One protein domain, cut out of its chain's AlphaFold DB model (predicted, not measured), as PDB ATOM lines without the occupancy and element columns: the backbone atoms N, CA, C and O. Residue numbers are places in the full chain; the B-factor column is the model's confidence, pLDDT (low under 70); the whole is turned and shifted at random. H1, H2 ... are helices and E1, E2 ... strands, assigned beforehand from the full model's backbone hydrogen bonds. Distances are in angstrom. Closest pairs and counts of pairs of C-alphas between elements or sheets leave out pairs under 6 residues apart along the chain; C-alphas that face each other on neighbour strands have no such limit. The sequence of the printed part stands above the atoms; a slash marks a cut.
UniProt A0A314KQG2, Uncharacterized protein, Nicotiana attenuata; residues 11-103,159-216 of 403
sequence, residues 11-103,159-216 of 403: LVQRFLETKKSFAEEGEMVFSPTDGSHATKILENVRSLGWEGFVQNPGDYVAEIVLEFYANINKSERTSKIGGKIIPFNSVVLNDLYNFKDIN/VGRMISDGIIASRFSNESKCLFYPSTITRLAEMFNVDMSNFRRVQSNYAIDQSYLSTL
ATOM      1  N   LEU A  11      11.566  66.172  42.220       53.94
ATOM      2  CA  LEU A  11      12.226  67.130  41.330       53.94
ATOM      3  C   LEU A  11      11.404  68.412  41.153       53.94
ATOM      4  O   LEU A  11      11.963  69.507  41.200       53.94
ATOM      5  N   VAL A  12      10.082  68.293  41.019       54.06
ATOM      6  CA  VAL A  12       9.155  69.428  40.867       54.06
ATOM      7  C   VAL A  12       9.020  70.193  42.184       54.06
ATOM      8  O   VAL A  12       8.961  71.423  42.198       54.06
ATOM      9  N   GLN A  13       9.049  69.490  43.315       55.19
ATOM     10  CA  GLN A  13       9.029  70.120  44.634       55.19
ATOM     11  C   GLN A  13      10.306  70.937  44.892       55.19
ATOM     12  O   GLN A  13      10.227  72.096  45.299       55.19
ATOM     13  N   ARG A  14      11.476  70.393  44.535       57.12
ATOM     14  CA  ARG A  14      12.765  71.098  44.629       57.12
ATOM     15  C   ARG A  14      12.865  72.291  43.667       57.12
ATOM     16  O   ARG A  14      13.470  73.313  44.004       57.12
ATOM     17  N   PHE A  15      12.231  72.177  42.501       55.06
ATOM     18  CA  PHE A  15      12.064  73.263  41.535       55.06
ATOM     19  C   PHE A  15      11.251  74.435  42.121       55.06
ATOM     20  O   PHE A  15      11.687  75.581  42.039       55.06
ATOM     21  N   LEU A  16      10.129  74.169  42.803       52.69
ATOM     22  CA  LEU A  16       9.306  75.215  43.434       52.69
ATOM     23  C   LEU A  16      10.012  75.937  44.603       52.69
ATOM     24  O   LEU A  16       9.675  77.081  44.922       52.69
ATOM     25  N   GLU A  17      10.991  75.289  45.241       50.69
ATOM     26  CA  GLU A  17      11.736  75.827  46.387       50.69
ATOM     27  C   GLU A  17      12.893  76.767  45.987       50.69
ATOM     28  O   GLU A  17      13.260  77.659  46.757       50.69
ATOM     29  N   THR A  18      13.443  76.647  44.772       49.38
ATOM     30  CA  THR A  18      14.560  77.481  44.282       49.38
ATOM     31  C   THR A  18      14.055  78.739  43.571       49.38
ATOM     32  O   THR A  18      14.131  78.894  42.357       49.38
ATOM     33  N   LYS A  19      13.535  79.692  44.349       45.69
ATOM     34  CA  LYS A  19      13.031  80.971  43.824       45.69
ATOM     35  C   LYS A  19      14.155  81.860  43.276       45.69
ATOM     36  O   LYS A  19      14.810  82.580  44.029       45.69
ATOM     37  N   LYS A  20      14.322  81.880  41.954       47.78
ATOM     38  CA  LYS A  20      14.938  82.991  41.214       47.78
ATOM     39  C   LYS A  20      13.979  83.434  40.113       47.78
ATOM     40  O   LYS A  20      13.838  82.751  39.108       47.78
ATOM     41  N   SER A  21      13.326  84.575  40.318       42.59
ATOM     42  CA  SER A  21      12.588  85.278  39.270       42.59
ATOM     43  C   SER A  21      13.598  85.846  38.272       42.59
ATOM     44  O   SER A  21      14.382  86.729  38.624       42.59
ATOM     45  N   PHE A  22      13.613  85.326  37.052       46.81
ATOM     46  CA  PHE A  22      14.268  85.968  35.916       46.81
ATOM     47  C   PHE A  22      13.212  86.252  34.857       46.81
ATOM     48  O   PHE A  22      12.218  85.537  34.793       46.81
ATOM     49  N   ALA A  23      13.451  87.326  34.102       42.53
ATOM     50  CA  ALA A  23      12.559  87.905  33.108       42.53
ATOM     51  C   ALA A  23      11.766  86.851  32.324       42.53
ATOM     52  O   ALA A  23      12.335  85.880  31.815       42.53
ATOM     53  N   GLU A  24      10.460  87.092  32.287       53.59
ATOM     54  CA  GLU A  24       9.425  86.281  31.664       53.59
ATOM     55  C   GLU A  24       9.748  85.998  30.193       53.59
ATOM     56  O   GLU A  24      10.379  86.790  29.488       53.59
ATOM     57  N   GLU A  25       9.310  84.837  29.719       55.12
ATOM     58  CA  GLU A  25       9.347  84.485  28.306       55.12
ATOM     59  C   GLU A  25       8.589  85.536  27.484       55.12
ATOM     60  O   GLU A  25       7.368  85.538  27.423       55.12
ATOM     61  N   GLY A  26       9.323  86.450  26.853       53.47
ATOM     62  CA  GLY A  26       8.745  87.364  25.872       53.47
ATOM     63  C   GLY A  26       7.762  88.405  26.415       53.47
ATOM     64  O   GLY A  26       7.148  89.075  25.590       53.47
ATOM     65  N   GLU A  27       7.631  88.610  27.734       56.97
ATOM     66  CA  GLU A  27       6.790  89.703  28.240       56.97
ATOM     67  C   GLU A  27       7.413  91.052  27.877       56.97
ATOM     68  O   GLU A  27       8.295  91.604  28.533       56.97
ATOM     69  N   MET A  28       6.920  91.579  26.766       61.44
ATOM     70  CA  MET A  28       7.017  92.969  26.377       61.44
ATOM     71  C   MET A  28       5.645  93.591  26.616       61.44
ATOM     72  O   MET A  28       4.977  94.043  25.684       61.44
ATOM     73  N   VAL A  29       5.189  93.544  27.871       63.56
ATOM     74  CA  VAL A  29       3.898  94.115  28.263       63.56
ATOM     75  C   VAL A  29       4.029  95.631  28.223       63.56
ATOM     76  O   VAL A  29       4.387  96.278  29.201       63.56
ATOM     77  N   PHE A  30       3.770  96.192  27.048       66.50
ATOM     78  CA  PHE A  30       3.616  97.623  26.854       66.50
ATOM     79  C   PHE A  30       2.153  97.996  27.068       66.50
ATOM     80  O   PHE A  30       1.249  97.423  26.454       66.50
ATOM     81  N   SER A  31       1.912  98.996  27.905       69.31
ATOM     82  CA  SER A  31       0.621  99.655  28.044       69.31
ATOM     83  C   SER A  31       0.635 100.997  27.306       69.31
ATOM     84  O   SER A  31       1.636 101.715  27.339       69.31
ATOM     85  N   PRO A  32      -0.489 101.430  26.699       70.50
ATOM     86  CA  PRO A  32      -0.628 102.802  26.203       70.50
ATOM     87  C   PRO A  32      -0.366 103.869  27.281       70.50
ATOM     88  O   PRO A  32      -0.035 105.009  26.964       70.50
ATOM     89  N   THR A  33      -0.497 103.508  28.563       74.62
ATOM     90  CA  THR A  33      -0.194 104.393  29.699       74.62
ATOM     91  C   THR A  33       1.300 104.609  29.933       74.62
ATOM     92  O   THR A  33       1.654 105.542  30.649       74.62
ATOM     93  N   ASP A  34       2.172 103.808  29.317       72.44
ATOM     94  CA  ASP A  34       3.630 103.872  29.507       72.44
ATOM     95  C   ASP A  34       4.285 104.979  28.658       72.44
ATOM     96  O   ASP A  34       5.506 105.129  28.614       72.44
ATOM     97  N   GLY A  35       3.464 105.787  27.981       78.69
ATOM     98  CA  GLY A  35       3.876 106.976  27.250       78.69
ATOM     99  C   GLY A  35       3.877 106.808  25.731       78.69
ATOM    100  O   GLY A  35       3.531 105.769  25.160       78.69
ATOM    101  N   SER A  36       4.271 107.882  25.046       78.12
ATOM    102  CA  SER A  36       4.234 107.967  23.580       78.12
ATOM    103  C   SER A  36       5.172 106.971  22.895       78.12
ATOM    104  O   SER A  36       4.857 106.481  21.811       78.12
ATOM    105  N   HIS A  37       6.298 106.626  23.526       75.56
ATOM    106  CA  HIS A  37       7.245 105.656  22.978       75.56
ATOM    107  C   HIS A  37       6.679 104.228  23.000       75.56
ATOM    108  O   HIS A  37       6.692 103.552  21.974       75.56
ATOM    109  N   ALA A  38       6.087 103.808  24.123       76.50
ATOM    110  CA  ALA A  38       5.399 102.521  24.234       76.50
ATOM    111  C   ALA A  38       4.209 102.423  23.268       76.50
ATOM    112  O   ALA A  38       4.024 101.400  22.612       76.50
ATOM    113  N   THR A  39       3.459 103.518  23.096       79.75
ATOM    114  CA  THR A  39       2.362 103.591  22.115       79.75
ATOM    115  C   THR A  39       2.862 103.337  20.689       79.75
ATOM    116  O   THR A  39       2.282 102.527  19.972       79.75
ATOM    117  N   LYS A  40       3.986 103.952  20.296       82.06
ATOM    118  CA  LYS A  40       4.605 103.733  18.979       82.06
ATOM    119  C   LYS A  40       5.093 102.291  18.792       82.06
ATOM    120  O   LYS A  40       4.927 101.721  17.716       82.06
ATOM    121  N   ILE A  41       5.677 101.683  19.826       80.50
ATOM    122  CA  ILE A  41       6.090 100.270  19.782       80.50
ATOM    123  C   ILE A  41       4.865  99.367  19.589       80.50
ATOM    124  O   ILE A  41       4.889  98.498  18.723       80.50
ATOM    125  N   LEU A  42       3.776  99.607  20.326       81.56
ATOM    126  CA  LEU A  42       2.520  98.862  20.188       81.56
ATOM    127  C   LEU A  42       1.900  98.994  18.789       81.56
ATOM    128  O   LEU A  42       1.389  98.011  18.250       81.56
ATOM    129  N   GLU A  43       1.950 100.182  18.183       85.44
ATOM    130  CA  GLU A  43       1.518 100.394  16.796       85.44
ATOM    131  C   GLU A  43       2.354  99.570  15.813       85.44
ATOM    132  O   GLU A  43       1.795  98.897  14.943       85.44
ATOM    133  N   ASN A  44       3.678  99.552  15.990       84.12
ATOM    134  CA  ASN A  44       4.569  98.752  15.157       84.12
ATOM    135  C   ASN A  44       4.313  97.248  15.339       84.12
ATOM    136  O   ASN A  44       4.167  96.543  14.342       84.12
ATOM    137  N   VAL A  45       4.181  96.763  16.578       83.69
ATOM    138  CA  VAL A  45       3.821  95.365  16.888       83.69
ATOM    139  C   VAL A  45       2.532  94.967  16.169       83.69
ATOM    140  O   VAL A  45       2.501  93.933  15.502       83.69
ATOM    141  N   ARG A  46       1.494  95.811  16.234       85.62
ATOM    142  CA  ARG A  46       0.218  95.582  15.539       85.62
ATOM    143  C   ARG A  46       0.386  95.557  14.021       85.62
ATOM    144  O   ARG A  46      -0.170  94.700  13.345       85.62
ATOM    145  N   SER A  47       1.175  96.478  13.465       84.62
ATOM    146  CA  SER A  47       1.437  96.522  12.018       84.62
ATOM    147  C   SER A  47       2.172  95.275  11.504       84.62
ATOM    148  O   SER A  47       1.990  94.877  10.351       84.62
ATOM    149  N   LEU A  48       2.970  94.643  12.369       81.19
ATOM    150  CA  LEU A  48       3.735  93.433  12.078       81.19
ATOM    151  C   LEU A  48       2.940  92.142  12.343       81.19
ATOM    152  O   LEU A  48       3.361  91.079  11.885       81.19
ATOM    153  N   GLY A  49       1.789  92.222  13.021       82.50
ATOM    154  CA  GLY A  49       0.992  91.060  13.423       82.50
ATOM    155  C   GLY A  49       1.613  90.278  14.586       82.50
ATOM    156  O   GLY A  49       1.512  89.054  14.632       82.50
ATOM    157  N   TRP A  50       2.358  90.954  15.465       83.62
ATOM    158  CA  TRP A  50       3.139  90.331  16.542       83.62
ATOM    159  C   TRP A  50       2.455  90.398  17.912       83.62
ATOM    160  O   TRP A  50       3.079  90.138  18.938       83.62
ATOM    161  N   GLU A  51       1.170  90.734  17.967       82.75
ATOM    162  CA  GLU A  51       0.439  90.919  19.222       82.75
ATOM    163  C   GLU A  51       0.442  89.654  20.082       82.75
ATOM    164  O   GLU A  51       0.586  89.744  21.296       82.75
ATOM    165  N   GLY A  52       0.337  88.476  19.459       77.38
ATOM    166  CA  GLY A  52       0.390  87.198  20.168       77.38
ATOM    167  C   GLY A  52       1.772  86.856  20.738       77.38
ATOM    168  O   GLY A  52       1.850  86.022  21.634       77.38
ATOM    169  N   PHE A  53       2.841  87.483  20.231       76.81
ATOM    170  CA  PHE A  53       4.205  87.297  20.732       76.81
ATOM    171  C   PHE A  53       4.466  88.086  22.014       76.81
ATOM    172  O   PHE A  53       5.112  87.589  22.925       76.81
ATOM    173  N   VAL A  54       4.011  89.343  22.040       77.44
ATOM    174  CA  VAL A  54       4.335  90.305  23.109       77.44
ATOM    175  C   VAL A  54       3.400  90.201  24.315       77.44
ATOM    176  O   VAL A  54       3.611  90.867  25.327       77.44
ATOM    177  N   GLN A  55       2.330  89.417  24.189       77.56
ATOM    178  CA  GLN A  55       1.408  89.124  25.279       77.56
ATOM    179  C   GLN A  55       2.048  88.191  26.306       77.56
ATOM    180  O   GLN A  55       3.028  87.508  26.023       77.56
ATOM    181  N   ASN A  56       1.442  88.137  27.495       76.94
ATOM    182  CA  ASN A  56       1.824  87.155  28.498       76.94
ATOM    183  C   ASN A  56       1.764  85.744  27.872       76.94
ATOM    184  O   ASN A  56       0.718  85.362  27.330       76.94
ATOM    185  N   PRO A  57       2.868  84.983  27.920       76.62
ATOM    186  CA  PRO A  57       3.013  83.712  27.213       76.62
ATOM    187  C   PRO A  57       2.137  82.589  27.808       76.62
ATOM    188  O   PRO A  57       1.944  81.554  27.163       76.62
ATOM    189  N   GLY A  58       1.557  82.814  28.993       85.94
ATOM    190  CA  GLY A  58       0.681  81.896  29.713       85.94
ATOM    191  C   GLY A  58       1.431  80.902  30.599       85.94
ATOM    192  O   GLY A  58       2.648  80.770  30.543       85.94
ATOM    193  N   ASP A  59       0.691  80.178  31.436       90.38
ATOM    194  CA  ASP A  59       1.275  79.147  32.296       90.38
ATOM    195  C   ASP A  59       1.763  77.935  31.480       90.38
ATOM    196  O   ASP A  59       1.126  77.515  30.505       90.38
ATOM    197  N   TYR A  60       2.839  77.298  31.942       91.69
ATOM    198  CA  TYR A  60       3.504  76.185  31.262       91.69
ATOM    199  C   TYR A  60       3.500  74.892  32.087       91.69
ATOM    200  O   TYR A  60       3.257  74.908  33.290       91.69
ATOM    201  N   VAL A  61       3.797  73.750  31.462       92.75
ATOM    202  CA  VAL A  61       3.920  72.450  32.145       92.75
ATOM    203  C   VAL A  61       5.393  72.054  32.251       92.75
ATOM    204  O   VAL A  61       6.024  71.712  31.252       92.75
ATOM    205  N   ALA A  62       5.961  72.111  33.459       89.75
ATOM    206  CA  ALA A  62       7.404  71.964  33.671       89.75
ATOM    207  C   ALA A  62       7.948  70.609  33.193       89.75
ATOM    208  O   ALA A  62       8.985  70.556  32.536       89.75
ATOM    209  N   GLU A  63       7.233  69.523  33.468       89.56
ATOM    210  CA  GLU A  63       7.603  68.157  33.100       89.56
ATOM    211  C   GLU A  63       7.707  67.993  31.580       89.56
ATOM    212  O   GLU A  63       8.652  67.392  31.074       89.56
ATOM    213  N   ILE A  64       6.777  68.608  30.849       94.38
ATOM    214  CA  ILE A  64       6.724  68.591  29.386       94.38
ATOM    215  C   ILE A  64       7.874  69.400  28.795       94.38
ATOM    216  O   ILE A  64       8.530  68.948  27.858       94.38
ATOM    217  N   VAL A  65       8.168  70.567  29.370       93.38
ATOM    218  CA  VAL A  65       9.309  71.392  28.955       93.38
ATOM    219  C   VAL A  65      10.624  70.648  29.178       93.38
ATOM    220  O   VAL A  65      11.492  70.626  28.306       93.38
ATOM    221  N   LEU A  66      10.774  69.997  30.330       91.19
ATOM    222  CA  LEU A  66      11.960  69.218  30.662       91.19
ATOM    223  C   LEU A  66      12.138  68.006  29.737       91.19
ATOM    224  O   LEU A  66      13.243  67.797  29.230       91.19
ATOM    225  N   GLU A  67      11.072  67.246  29.464       93.81
ATOM    226  CA  GLU A  67      11.099  66.141  28.498       93.81
ATOM    227  C   GLU A  67      11.463  66.645  27.095       93.81
ATOM    228  O   GLU A  67      12.348  66.082  26.444       93.81
ATOM    229  N   PHE A  68      10.851  67.753  26.660       96.31
ATOM    230  CA  PHE A  68      11.165  68.388  25.386       96.31
ATOM    231  C   PHE A  68      12.660  68.695  25.283       96.31
ATOM    232  O   PHE A  68      13.306  68.287  24.319       96.31
ATOM    233  N   TYR A  69      13.239  69.364  26.280       94.88
ATOM    234  CA  TYR A  69      14.653  69.736  26.267       94.88
ATOM    235  C   TYR A  69      15.605  68.541  26.365       94.88
ATOM    236  O   TYR A  69      16.681  68.552  25.752       94.88
ATOM    237  N   ALA A  70      15.224  67.505  27.115       93.44
ATOM    238  CA  ALA A  70      15.993  66.271  27.213       93.44
ATOM    239  C   ALA A  70      16.106  65.561  25.853       93.44
ATOM    240  O   ALA A  70      17.166  65.013  25.549       93.44
ATOM    241  N   ASN A  71      15.061  65.648  25.024       95.62
ATOM    242  CA  ASN A  71      14.914  64.887  23.784       95.62
ATOM    243  C   ASN A  71      15.106  65.711  22.496       95.62
ATOM    244  O   ASN A  71      14.704  65.258  21.422       95.62
ATOM    245  N   ILE A  72      15.704  66.908  22.569       96.44
ATOM    246  CA  ILE A  72      15.949  67.738  21.378       96.44
ATOM    247  C   ILE A  72      16.917  67.050  20.407       96.44
ATOM    248  O   ILE A  72      18.075  66.783  20.736       96.44
ATOM    249  N   ASN A  73      16.480  66.913  19.157       96.75
ATOM    250  CA  ASN A  73      17.331  66.718  17.993       96.75
ATOM    251  C   ASN A  73      17.671  68.083  17.370       96.75
ATOM    252  O   ASN A  73      16.833  68.748  16.753       96.75
ATOM    253  N   LYS A  74      18.932  68.504  17.526       95.00
ATOM    254  CA  LYS A  74      19.413  69.813  17.062       95.00
ATOM    255  C   LYS A  74      19.353  69.970  15.540       95.00
ATOM    256  O   LYS A  74      19.003  71.052  15.074       95.00
ATOM    257  N   SER A  75      19.722  68.938  14.777       94.38
ATOM    258  CA  SER A  75      19.791  69.028  13.311       94.38
ATOM    259  C   SER A  75      18.408  69.082  12.680       94.38
ATOM    260  O   SER A  75      18.201  69.826  11.731       94.38
ATOM    261  N   GLU A  76      17.459  68.329  13.232       96.31
ATOM    262  CA  GLU A  76      16.097  68.261  12.694       96.31
ATOM    263  C   GLU A  76      15.175  69.348  13.253       96.31
ATOM    264  O   GLU A  76      14.092  69.557  12.711       96.31
ATOM    265  N   ARG A  77      15.585  70.049  14.322       97.38
ATOM    266  CA  ARG A  77      14.720  70.971  15.081       97.38
ATOM    267  C   ARG A  77      13.423  70.274  15.507       97.38
ATOM    268  O   ARG A  77      12.323  70.794  15.324       97.38
ATOM    269  N   THR A  78      13.569  69.072  16.062       98.19
ATOM    270  CA  THR A  78      12.475  68.246  16.584       98.19
ATOM    271  C   THR A  78      12.770  67.803  18.012       98.19
ATOM    272  O   THR A  78      13.924  67.741  18.432       98.19
ATOM    273  N   SER A  79      11.733  67.504  18.784       97.94
ATOM    274  CA  SER A  79      11.864  66.853  20.088       97.94
ATOM    275  C   SER A  79      10.796  65.783  20.263       97.94
ATOM    276  O   SER A  79       9.728  65.868  19.662       97.94
ATOM    277  N   LYS A  80      11.077  64.761  21.073       97.50
ATOM    278  CA  LYS A  80      10.116  63.703  21.383       97.50
ATOM    279  C   LYS A  80       9.485  63.938  22.755       97.50
ATOM    280  O   LYS A  80      10.205  63.921  23.749       97.50
ATOM    281  N   ILE A  81       8.162  64.095  22.807       95.94
ATOM    282  CA  ILE A  81       7.389  64.215  24.054       95.94
ATOM    283  C   ILE A  81       6.243  63.209  24.043       95.94
ATOM    284  O   ILE A  81       5.474  63.169  23.080       95.94
ATOM    285  N   GLY A  82       6.111  62.381  25.081       91.81
ATOM    286  CA  GLY A  82       4.977  61.458  25.210       91.81
ATOM    287  C   GLY A  82       4.831  60.514  24.007       91.81
ATOM    288  O   GLY A  82       3.725  60.167  23.600       91.81
ATOM    289  N   GLY A  83       5.951  60.155  23.370       93.06
ATOM    290  CA  GLY A  83       5.978  59.331  22.157       93.06
ATOM    291  C   GLY A  83       5.748  60.079  20.838       93.06
ATOM    292  O   GLY A  83       5.941  59.478  19.781       93.06
ATOM    293  N   LYS A  84       5.403  61.368  20.869       96.81
ATOM    294  CA  LYS A  84       5.149  62.202  19.686       96.81
ATOM    295  C   LYS A  84       6.376  63.011  19.295       96.81
ATOM    296  O   LYS A  84       7.127  63.437  20.163       96.81
ATOM    297  N   ILE A  85       6.560  63.234  17.995       97.81
ATOM    298  CA  ILE A  85       7.616  64.102  17.465       97.81
ATOM    299  C   ILE A  85       7.039  65.506  17.298       97.81
ATOM    300  O   ILE A  85       6.073  65.696  16.562       97.81
ATOM    301  N   ILE A  86       7.646  66.470  17.977       98.12
ATOM    302  CA  ILE A  86       7.269  67.877  17.973       98.12
ATOM    303  C   ILE A  86       8.318  68.663  17.191       98.12
ATOM    304  O   ILE A  86       9.428  68.855  17.695       98.12
ATOM    305  N   PRO A  87       8.013  69.111  15.964       98.12
ATOM    306  CA  PRO A  87       8.853  70.065  15.261       98.12
ATOM    307  C   PRO A  87       8.766  71.450  15.917       98.12
ATOM    308  O   PRO A  87       7.700  71.895  16.329       98.12
ATOM    309  N   PHE A  88       9.900  72.142  15.979       97.50
ATOM    310  CA  PHE A  88      10.016  73.521  16.463       97.50
ATOM    311  C   PHE A  88      10.863  74.371  15.501       97.50
ATOM    312  O   PHE A  88      11.641  75.238  15.901       97.50
ATOM    313  N   ASN A  89      10.761  74.096  14.201       96.31
ATOM    314  CA  ASN A  89      11.360  74.940  13.168       96.31
ATOM    315  C   ASN A  89      10.583  76.263  13.009       96.31
ATOM    316  O   ASN A  89       9.496  76.432  13.565       96.31
ATOM    317  N   SER A  90      11.157  77.204  12.255       95.12
ATOM    318  CA  SER A  90      10.589  78.545  12.078       95.12
ATOM    319  C   SER A  90       9.172  78.530  11.517       95.12
ATOM    320  O   SER A  90       8.350  79.300  11.991       95.12
ATOM    321  N   VAL A  91       8.869  77.636  10.571       95.69
ATOM    322  CA  VAL A  91       7.541  77.525   9.949       95.69
ATOM    323  C   VAL A  91       6.490  77.166  10.997       95.69
ATOM    324  O   VAL A  91       5.530  77.902  11.177       95.69
ATOM    325  N   VAL A  92       6.725  76.100  11.766       96.75
ATOM    326  CA  VAL A  92       5.782  75.638  12.801       96.75
ATOM    327  C   VAL A  92       5.600  76.677  13.907       96.75
ATOM    328  O   VAL A  92       4.495  76.866  14.411       96.75
ATOM    329  N   LEU A  93       6.678  77.363  14.294       95.19
ATOM    330  CA  LEU A  93       6.612  78.429  15.294       95.19
ATOM    331  C   LEU A  93       5.909  79.682  14.762       95.19
ATOM    332  O   LEU A  93       5.163  80.310  15.505       95.19
ATOM    333  N   ASN A  94       6.099  80.035  13.490       93.94
ATOM    334  CA  ASN A  94       5.356  81.122  12.860       93.94
ATOM    335  C   ASN A  94       3.863  80.784  12.799       93.94
ATOM    336  O   ASN A  94       3.054  81.612  13.203       93.94
ATOM    337  N   ASP A  95       3.498  79.557  12.420       94.25
ATOM    338  CA  ASP A  95       2.104  79.099  12.407       94.25
ATOM    339  C   ASP A  95       1.472  79.142  13.810       94.25
ATOM    340  O   ASP A  95       0.352  79.628  13.967       94.25
ATOM    341  N   LEU A  96       2.206  78.712  14.849       92.94
ATOM    342  CA  LEU A  96       1.738  78.709  16.244       92.94
ATOM    343  C   LEU A  96       1.282  80.096  16.726       92.94
ATOM    344  O   LEU A  96       0.368  80.210  17.551       92.94
ATOM    345  N   TYR A  97       1.936  81.144  16.232       89.75
ATOM    346  CA  TYR A  97       1.666  82.528  16.600       89.75
ATOM    347  C   TYR A  97       1.028  83.354  15.475       89.75
ATOM    348  O   TYR A  97       0.807  84.552  15.655       89.75
ATOM    349  N   ASN A  98       0.698  82.730  14.340       90.00
ATOM    350  CA  ASN A  98       0.175  83.389  13.143       90.00
ATOM    351  C   ASN A  98       1.093  84.511  12.600       90.00
ATOM    352  O   ASN A  98       0.626  85.561  12.150       90.00
ATOM    353  N   PHE A  99       2.412  84.304  12.643       89.06
ATOM    354  CA  PHE A  99       3.390  85.211  12.046       89.06
ATOM    355  C   PHE A  99       3.564  84.951  10.553       89.06
ATOM    356  O   PHE A  99       3.430  83.831  10.061       89.06
ATOM    357  N   LYS A 100       3.952  85.998   9.821       87.12
ATOM    358  CA  LYS A 100       4.403  85.847   8.437       87.12
ATOM    359  C   LYS A 100       5.785  85.205   8.414       87.12
ATOM    360  O   LYS A 100       6.684  85.647   9.127       87.12
ATOM    361  N   ASP A 101       5.967  84.233   7.529       87.25
ATOM    362  CA  ASP A 101       7.292  83.705   7.224       87.25
ATOM    363  C   ASP A 101       8.044  84.715   6.348       87.25
ATOM    364  O   ASP A 101       7.760  84.889   5.161       87.25
ATOM    365  N   ILE A 102       8.943  85.472   6.975       89.19
ATOM    366  CA  ILE A 102       9.691  86.560   6.343       89.19
ATOM    367  C   ILE A 102      11.134  86.099   6.133       89.19
ATOM    368  O   ILE A 102      11.740  85.519   7.034       89.19
ATOM    369  N   ASN A 103      11.702  86.396   4.959       88.50
ATOM    370  CA  ASN A 103      13.144  86.292   4.760       88.50
ATOM    371  C   ASN A 103      13.835  87.487   5.426       88.50
ATOM    372  O   ASN A 103      13.688  88.632   4.998       88.50
ATOM    373  N   VAL A 159      10.406  85.782  13.519       87.56
ATOM    374  CA  VAL A 159      10.268  85.545  14.965       87.56
ATOM    375  C   VAL A 159      10.296  84.048  15.284       87.56
ATOM    376  O   VAL A 159      10.962  83.637  16.233       87.56
ATOM    377  N   GLY A 160       9.664  83.202  14.464       91.94
ATOM    378  CA  GLY A 160       9.698  81.752  14.640       91.94
ATOM    379  C   GLY A 160      11.114  81.182  14.569       91.94
ATOM    380  O   GLY A 160      11.481  80.348  15.399       91.94
ATOM    381  N   ARG A 161      11.956  81.659  13.639       92.31
ATOM    382  CA  ARG A 161      13.370  81.251  13.611       92.31
ATOM    383  C   ARG A 161      14.100  81.702  14.874       92.31
ATOM    384  O   ARG A 161      14.778  80.890  15.497       92.31
ATOM    385  N   MET A 162      13.900  82.952  15.290       87.81
ATOM    386  CA  MET A 162      14.499  83.504  16.510       87.81
ATOM    387  C   MET A 162      14.157  82.686  17.764       87.81
ATOM    388  O   MET A 162      15.049  82.372  18.554       87.81
ATOM    389  N   ILE A 163      12.891  82.294  17.932       89.81
ATOM    390  CA  ILE A 163      12.459  81.412  19.026       89.81
ATOM    391  C   ILE A 163      13.160  80.052  18.917       89.81
ATOM    392  O   ILE A 163      13.733  79.573  19.897       89.81
ATOM    393  N   SER A 164      13.171  79.442  17.725       94.06
ATOM    394  CA  SER A 164      13.823  78.145  17.485       94.06
ATOM    395  C   SER A 164      15.306  78.171  17.860       94.06
ATOM    396  O   SER A 164      15.803  77.269  18.538       94.06
ATOM    397  N   ASP A 165      16.023  79.208  17.429       91.06
ATOM    398  CA  ASP A 165      17.442  79.401  17.722       91.06
ATOM    399  C   ASP A 165      17.676  79.633  19.209       91.06
ATOM    400  O   ASP A 165      18.601  79.052  19.775       91.06
ATOM    401  N   GLY A 166      16.794  80.386  19.870       88.19
ATOM    402  CA  GLY A 166      16.838  80.565  21.315       88.19
ATOM    403  C   GLY A 166      16.621  79.272  22.099       88.19
ATOM    404  O   GLY A 166      17.350  79.023  23.058       88.19
ATOM    405  N   ILE A 167      15.707  78.402  21.661       92.06
ATOM    406  CA  ILE A 167      15.517  77.063  22.241       92.06
ATOM    407  C   ILE A 167      16.800  76.224  22.106       92.06
ATOM    408  O   ILE A 167      17.249  75.602  23.070       92.06
ATOM    409  N   ILE A 168      17.437  76.214  20.930       93.12
ATOM    410  CA  ILE A 168      18.706  75.494  20.729       93.12
ATOM    411  C   ILE A 168      19.818  76.091  21.594       93.12
ATOM    412  O   ILE A 168      20.547  75.352  22.264       93.12
ATOM    413  N   ALA A 169      19.955  77.416  21.600       87.94
ATOM    414  CA  ALA A 169      20.978  78.112  22.364       87.94
ATOM    415  C   ALA A 169      20.836  77.830  23.863       87.94
ATOM    416  O   ALA A 169      21.827  77.492  24.506       87.94
ATOM    417  N   SER A 170      19.620  77.859  24.415       86.25
ATOM    418  CA  SER A 170      19.400  77.610  25.844       86.25
ATOM    419  C   SER A 170      19.758  76.186  26.273       86.25
ATOM    420  O   SER A 170      20.100  75.959  27.431       86.25
ATOM    421  N   ARG A 171      19.671  75.210  25.357       89.50
ATOM    422  CA  ARG A 171      20.014  73.809  25.631       89.50
ATOM    423  C   ARG A 171      21.506  73.536  25.508       89.50
ATOM    424  O   ARG A 171      22.064  72.839  26.356       89.50
ATOM    425  N   PHE A 172      22.113  74.010  24.424       88.56
ATOM    426  CA  PHE A 172      23.446  73.583  23.996       88.56
ATOM    427  C   PHE A 172      24.539  74.631  24.226       88.56
ATOM    428  O   PHE A 172      25.714  74.307  24.065       88.56
ATOM    429  N   SER A 173      24.188  75.869  24.581       84.00
ATOM    430  CA  SER A 173      25.171  76.862  25.010       84.00
ATOM    431  C   SER A 173      25.554  76.636  26.469       84.00
ATOM    432  O   SER A 173      24.694  76.407  27.319       84.00
ATOM    433  N   ASN A 174      26.848  76.770  26.758       77.06
ATOM    434  CA  ASN A 174      27.379  76.786  28.124       77.06
ATOM    435  C   ASN A 174      27.178  78.151  28.809       77.06
ATOM    436  O   ASN A 174      27.448  78.290  29.999       77.06
ATOM    437  N   GLU A 175      26.767  79.172  28.051       76.31
ATOM    438  CA  GLU A 175      26.528  80.528  28.556       76.31
ATOM    439  C   GLU A 175      25.106  80.705  29.093       76.31
ATOM    440  O   GLU A 175      24.852  81.626  29.874       76.31
ATOM    441  N   SER A 176      24.175  79.830  28.692       73.62
ATOM    442  CA  SER A 176      22.832  79.858  29.253       73.62
ATOM    443  C   SER A 176      22.863  79.369  30.698       73.62
ATOM    444  O   SER A 176      23.675  78.534  31.084       73.62
ATOM    445  N   LYS A 177      21.992  79.931  31.531       80.12
ATOM    446  CA  LYS A 177      21.761  79.449  32.903       80.12
ATOM    447  C   LYS A 177      20.353  78.905  33.081       80.12
ATOM    448  O   LYS A 177      20.057  78.290  34.100       80.12
ATOM    449  N   CYS A 178      19.484  79.126  32.101       83.00
ATOM    450  CA  CYS A 178      18.102  78.691  32.133       83.00
ATOM    451  C   CYS A 178      17.640  78.192  30.766       83.00
ATOM    452  O   CYS A 178      18.263  78.440  29.731       83.00
ATOM    453  N   LEU A 179      16.542  77.452  30.793       85.94
ATOM    454  CA  LEU A 179      15.784  77.064  29.619       85.94
ATOM    455  C   LEU A 179      14.870  78.212  29.213       85.94
ATOM    456  O   LEU A 179      14.226  78.828  30.061       85.94
ATOM    457  N   PHE A 180      14.839  78.502  27.917       86.94
ATOM    458  CA  PHE A 180      13.992  79.548  27.366       86.94
ATOM    459  C   PHE A 180      12.658  78.960  26.894       86.94
ATOM    460  O   PHE A 180      12.498  77.755  26.737       86.94
ATOM    461  N   TYR A 181      11.683  79.825  26.662       88.94
ATOM    462  CA  TYR A 181      10.434  79.488  25.985       88.94
ATOM    463  C   TYR A 181       9.543  78.349  26.559       88.94
ATOM    464  O   TYR A 181       8.981  77.569  25.779       88.94
ATOM    465  N   PRO A 182       9.389  78.189  27.890       91.50
ATOM    466  CA  PRO A 182       8.627  77.074  28.464       91.50
ATOM    467  C   PRO A 182       7.135  77.043  28.066       91.50
ATOM    468  O   PRO A 182       6.560  75.975  27.829       91.50
ATOM    469  N   SER A 183       6.493  78.198  27.945       91.38
ATOM    470  CA  SER A 183       5.079  78.335  27.583       91.38
ATOM    471  C   SER A 183       4.875  78.096  26.091       91.38
ATOM    472  O   SER A 183       3.951  77.379  25.711       91.38
ATOM    473  N   THR A 184       5.788  78.577  25.237       92.31
ATOM    474  CA  THR A 184       5.813  78.220  23.810       92.31
ATOM    475  C   THR A 184       5.913  76.709  23.633       92.31
ATOM    476  O   THR A 184       5.169  76.132  22.845       92.31
ATOM    477  N   ILE A 185       6.798  76.047  24.383       95.44
ATOM    478  CA  ILE A 185       6.959  74.588  24.326       95.44
ATOM    479  C   ILE A 185       5.682  73.879  24.783       95.44
ATOM    480  O   ILE A 185       5.256  72.913  24.151       95.44
ATOM    481  N   THR A 186       5.031  74.379  25.834       95.38
ATOM    482  CA  THR A 186       3.740  73.843  26.293       95.38
ATOM    483  C   THR A 186       2.672  73.983  25.207       95.38
ATOM    484  O   THR A 186       2.001  73.007  24.885       95.38
ATOM    485  N   ARG A 187       2.565  75.147  24.556       94.94
ATOM    486  CA  ARG A 187       1.630  75.375  23.439       94.94
ATOM    487  C   ARG A 187       1.943  74.508  22.217       94.94
ATOM    488  O   ARG A 187       1.023  74.008  21.576       94.94
ATOM    489  N   LEU A 188       3.221  74.280  21.905       96.38
ATOM    490  CA  LEU A 188       3.619  73.309  20.880       96.38
ATOM    491  C   LEU A 188       3.128  71.905  21.255       96.38
ATOM    492  O   LEU A 188       2.529  71.224  20.428       96.38
ATOM    493  N   ALA A 189       3.324  71.477  22.502       97.06
ATOM    494  CA  ALA A 189       2.838  70.184  22.973       97.06
ATOM    495  C   ALA A 189       1.311  70.049  22.823       97.06
ATOM    496  O   ALA A 189       0.841  69.025  22.318       97.06
ATOM    497  N   GLU A 190       0.543  71.094  23.150       96.06
ATOM    498  CA  GLU A 190      -0.912  71.151  22.921       96.06
ATOM    499  C   GLU A 190      -1.265  71.024  21.440       96.06
ATOM    500  O   GLU A 190      -2.102  70.200  21.075       96.06
ATOM    501  N   MET A 191      -0.593  71.792  20.578       96.62
ATOM    502  CA  MET A 191      -0.827  71.788  19.132       96.62
ATOM    503  C   MET A 191      -0.607  70.399  18.511       96.62
ATOM    504  O   MET A 191      -1.324  70.004  17.592       96.62
ATOM    505  N   PHE A 192       0.328  69.614  19.053       97.31
ATOM    506  CA  PHE A 192       0.580  68.225  18.649       97.31
ATOM    507  C   PHE A 192      -0.192  67.184  19.489       97.31
ATOM    508  O   PHE A 192       0.049  65.972  19.399       97.31
ATOM    509  N   ASN A 193      -1.198  67.625  20.247       97.44
ATOM    510  CA  ASN A 193      -2.104  66.810  21.056       97.44
ATOM    511  C   ASN A 193      -1.395  65.962  22.130       97.44
ATOM    512  O   ASN A 193      -1.814  64.831  22.389       97.44
ATOM    513  N   VAL A 194      -0.271  66.408  22.690       96.44
ATOM    514  CA  VAL A 194       0.353  65.719  23.833       96.44
ATOM    515  C   VAL A 194      -0.613  65.760  25.016       96.44
ATOM    516  O   VAL A 194      -1.148  66.816  25.344       96.44
ATOM    517  N   ASP A 195      -0.855  64.608  25.646       95.19
ATOM    518  CA  ASP A 195      -1.697  64.554  26.840       95.19
ATOM    519  C   ASP A 195      -0.947  65.163  28.025       95.19
ATOM    520  O   ASP A 195       0.085  64.648  28.455       95.19
ATOM    521  N   MET A 196      -1.481  66.271  28.534       94.06
ATOM    522  CA  MET A 196      -0.936  66.975  29.689       94.06
ATOM    523  C   MET A 196      -1.928  67.084  30.848       94.06
ATOM    524  O   MET A 196      -1.683  67.817  31.802       94.06
ATOM    525  N   SER A 197      -3.049  66.360  30.779       92.69
ATOM    526  CA  SER A 197      -4.143  66.448  31.758       92.69
ATOM    527  C   SER A 197      -3.717  66.108  33.191       92.69
ATOM    528  O   SER A 197      -4.308  66.605  34.146       92.69
ATOM    529  N   ASN A 198      -2.665  65.298  33.335       91.44
ATOM    530  CA  ASN A 198      -2.146  64.840  34.621       91.44
ATOM    531  C   ASN A 198      -1.061  65.749  35.216       91.44
ATOM    532  O   ASN A 198      -0.610  65.489  36.329       91.44
ATOM    533  N   PHE A 199      -0.621  66.786  34.499       91.06
ATOM    534  CA  PHE A 199       0.456  67.653  34.963       91.06
ATOM    535  C   PHE A 199      -0.066  68.995  35.460       91.06
ATOM    536  O   PHE A 199      -1.063  69.541  34.980       91.06
ATOM    537  N   ARG A 200       0.648  69.555  36.433       89.75
ATOM    538  CA  ARG A 200       0.330  70.863  36.989       89.75
ATOM    539  C   ARG A 200       0.949  71.956  36.125       89.75
ATOM    540  O   ARG A 200       2.127  71.903  35.789       89.75
ATOM    541  N   ARG A 201       0.170  73.003  35.851       89.94
ATOM    542  CA  ARG A 201       0.704  74.230  35.263       89.94
ATOM    543  C   ARG A 201       1.460  75.073  36.295       89.94
ATOM    544  O   ARG A 201       1.020  75.231  37.438       89.94
ATOM    545  N   VAL A 202       2.598  75.599  35.870       86.50
ATOM    546  CA  VAL A 202       3.481  76.521  36.584       86.50
ATOM    547  C   VAL A 202       3.347  77.898  35.935       86.50
ATOM    548  O   VAL A 202       3.206  77.996  34.719       86.50
ATOM    549  N   GLN A 203       3.386  78.958  36.743       80.50
ATOM    550  CA  GLN A 203       3.281  80.328  36.238       80.50
ATOM    551  C   GLN A 203       4.467  80.696  35.333       80.50
ATOM    552  O   GLN A 203       5.596  80.270  35.584       80.50
ATOM    553  N   SER A 204       4.223  81.520  34.314       73.25
ATOM    554  CA  SER A 204       5.216  81.949  33.307       73.25
ATOM    555  C   SER A 204       6.460  82.647  33.874       73.25
ATOM    556  O   SER A 204       7.513  82.661  33.241       73.25
ATOM    557  N   ASN A 205       6.363  83.209  35.078       66.81
ATOM    558  CA  ASN A 205       7.430  83.960  35.742       66.81
ATOM    559  C   ASN A 205       8.502  83.081  36.423       66.81
ATOM    560  O   ASN A 205       9.428  83.605  37.055       66.81
ATOM    561  N   TYR A 206       8.394  81.753  36.324       65.88
ATOM    562  CA  TYR A 206       9.382  80.821  36.861       65.88
ATOM    563  C   TYR A 206      10.397  80.403  35.787       65.88
ATOM    564  O   TYR A 206      10.052  79.842  34.752       65.88
ATOM    565  N   ALA A 207      11.684  80.634  36.057       70.19
ATOM    566  CA  ALA A 207      12.766  80.164  35.197       70.19
ATOM    567  C   ALA A 207      13.156  78.718  35.549       70.19
ATOM    568  O   ALA A 207      13.307  78.375  36.722       70.19
ATOM    569  N   ILE A 208      13.394  77.881  34.535       76.12
ATOM    570  CA  ILE A 208      13.935  76.528  34.727       76.12
ATOM    571  C   ILE A 208      15.453  76.584  34.569       76.12
ATOM    572  O   ILE A 208      15.952  76.862  33.481       76.12
ATOM    573  N   ASP A 209      16.198  76.334  35.647       78.69
ATOM    574  CA  ASP A 209      17.665  76.312  35.615       78.69
ATOM    575  C   ASP A 209      18.171  75.174  34.705       78.69
ATOM    576  O   ASP A 209      17.680  74.043  34.752       78.69
ATOM    577  N   GLN A 210      19.164  75.457  33.862       75.44
ATOM    578  CA  GLN A 210      19.717  74.466  32.934       75.44
ATOM    579  C   GLN A 210      20.365  73.284  33.673       75.44
ATOM    580  O   GLN A 210      20.392  72.170  33.146       75.44
ATOM    581  N   SER A 211      20.839  73.489  34.908       76.56
ATOM    582  CA  SER A 211      21.385  72.427  35.762       76.56
ATOM    583  C   SER A 211      20.374  71.323  36.078       76.56
ATOM    584  O   SER A 211      20.779  70.189  36.313       76.56
ATOM    585  N   TYR A 212      19.066  71.581  35.994       73.19
ATOM    586  CA  TYR A 212      18.068  70.522  36.147       73.19
ATOM    587  C   TYR A 212      18.169  69.472  35.039       73.19
ATOM    588  O   TYR A 212      17.964  68.285  35.290       73.19
ATOM    589  N   LEU A 213      18.588  69.855  33.834       70.50
ATOM    590  CA  LEU A 213      18.713  68.914  32.724       70.50
ATOM    591  C   LEU A 213      19.810  67.874  32.923       70.50
ATOM    592  O   LEU A 213      19.704  66.788  32.366       70.50
ATOM    593  N   SER A 214      20.876  68.195  33.660       67.81
ATOM    594  CA  SER A 214      21.931  67.216  33.954       67.81
ATOM    595  C   SER A 214      21.498  66.215  35.025       67.81
ATOM    596  O   SER A 214      22.071  65.131  35.116       67.81
ATOM    597  N   THR A 215      20.470  66.556  35.811       65.19
ATOM    598  CA  THR A 215      19.868  65.659  36.808       65.19
ATOM    599  C   THR A 215      18.790  64.752  36.225       65.19
ATOM    600  O   THR A 215      18.526  63.683  36.774       65.19
ATOM    601  N   LEU A 216      18.199  65.140  35.093       57.72
ATOM    602  CA  LEU A 216      17.277  64.291  34.357       57.72
ATOM    603  C   LEU A 216      18.083  63.197  33.665       57.72
ATOM    604  O   LEU A 216      18.801  63.444  32.695       57.72
TER     605      LEU A 216
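This is residues 11 to 103 and 159 to 216 of the 403 residues of an uncharacterized protein of Nicotiana attenuata (UniProt A0A314KQG2). A body of short, crossed helices, H4, H5, H6 and H7, has H7 nearest its middle and the small strand hairpin E1 and E2 packed beside H4. H2, joined to the body through little H3, makes an arm at one end of the longest axis, while H1 and H8 lie near H4 toward the other end, and long unnamed stretches wind between. The printed part has 151 residues, with eight named helices and two named strands in the order H1 H2 H3 H4 E1 E2 H5 H6 H7 H8; the two-stranded sheet, E1 - E2, is antiparallel and the class is mostly helix. The whole is compact, with a radius of gyration of the C-alphas of 15.9 A and spans of 47 by 35 by 33 A.

H1 holds residues 11 to 17, and its C-alpha 11 is at (12.226, 67.130, 41.330). H2, residues 36 to 48, is 18.5 A long, and H3 holds residues 51 to 54. H4, residues 62 to 70, is 12.2 A long. E1 holds residues 78 to 81, E2 residues 84 to 87 and H5 residues 90 to 97. H6, residues 159 to 172, is 20.0 A long and begins with C-alpha 159 at (10.268, 85.545, 14.965). H7, residues 182 to 191, is 14.3 A long. H8, residues 212 to 215, ends with C-alpha 215 at (19.868, 65.659, 36.808).

H1 is close to H4 but not clearly touching, the closest C-alphas being those of Val 12 and Ala 62, 7.8 A apart. H2 is close to H3 but not clearly touching, at 6.1 A between the C-alphas of Val 45 and Glu 51. H4 and H7 touch about perpendicular, at 89 degrees, with the C-alphas of Val 65 and Pro 182 closest at 5.7 A. The closest C-alphas of H4 and E1, those of Phe 68 and Ser 79, are 5.6 A apart. E1 and E2 form an antiparallel hairpin, with N 79 and O 86 within hydrogen-bond range at 2.9 A and N 86 and O 79 at 2.7 A. H5 touches residues 159 to 164 of H6, closest at the C-alphas of Ser 90 and Arg 161, 4.2 A apart; their tilt of 68 degrees, opposite ways, is only just steep. H4 and H8 only just touch, with 3 pairs of C-alphas within 8 A, the closest those of Ala 70 and Leu 213, 6.7 A apart. Every O i to N i+4 pair is within hydrogen-bond range in H1, H2, H4, H5, H6 and H7; H3 and H8 are too short for such a pair.

The C-alphas farthest apart, those of Ser 36 and Gly 83, are 48.7 A apart. Residues 104 to 158 are not printed, and C-alphas 103 and 159 are 10.6 A apart across this cut. The links H1 to H2 and H7 to H8 are long. The mean pLDDT of the printed part is 82.6; residues 11 to 31, 205 to 206 and 214 to 216 are under 70.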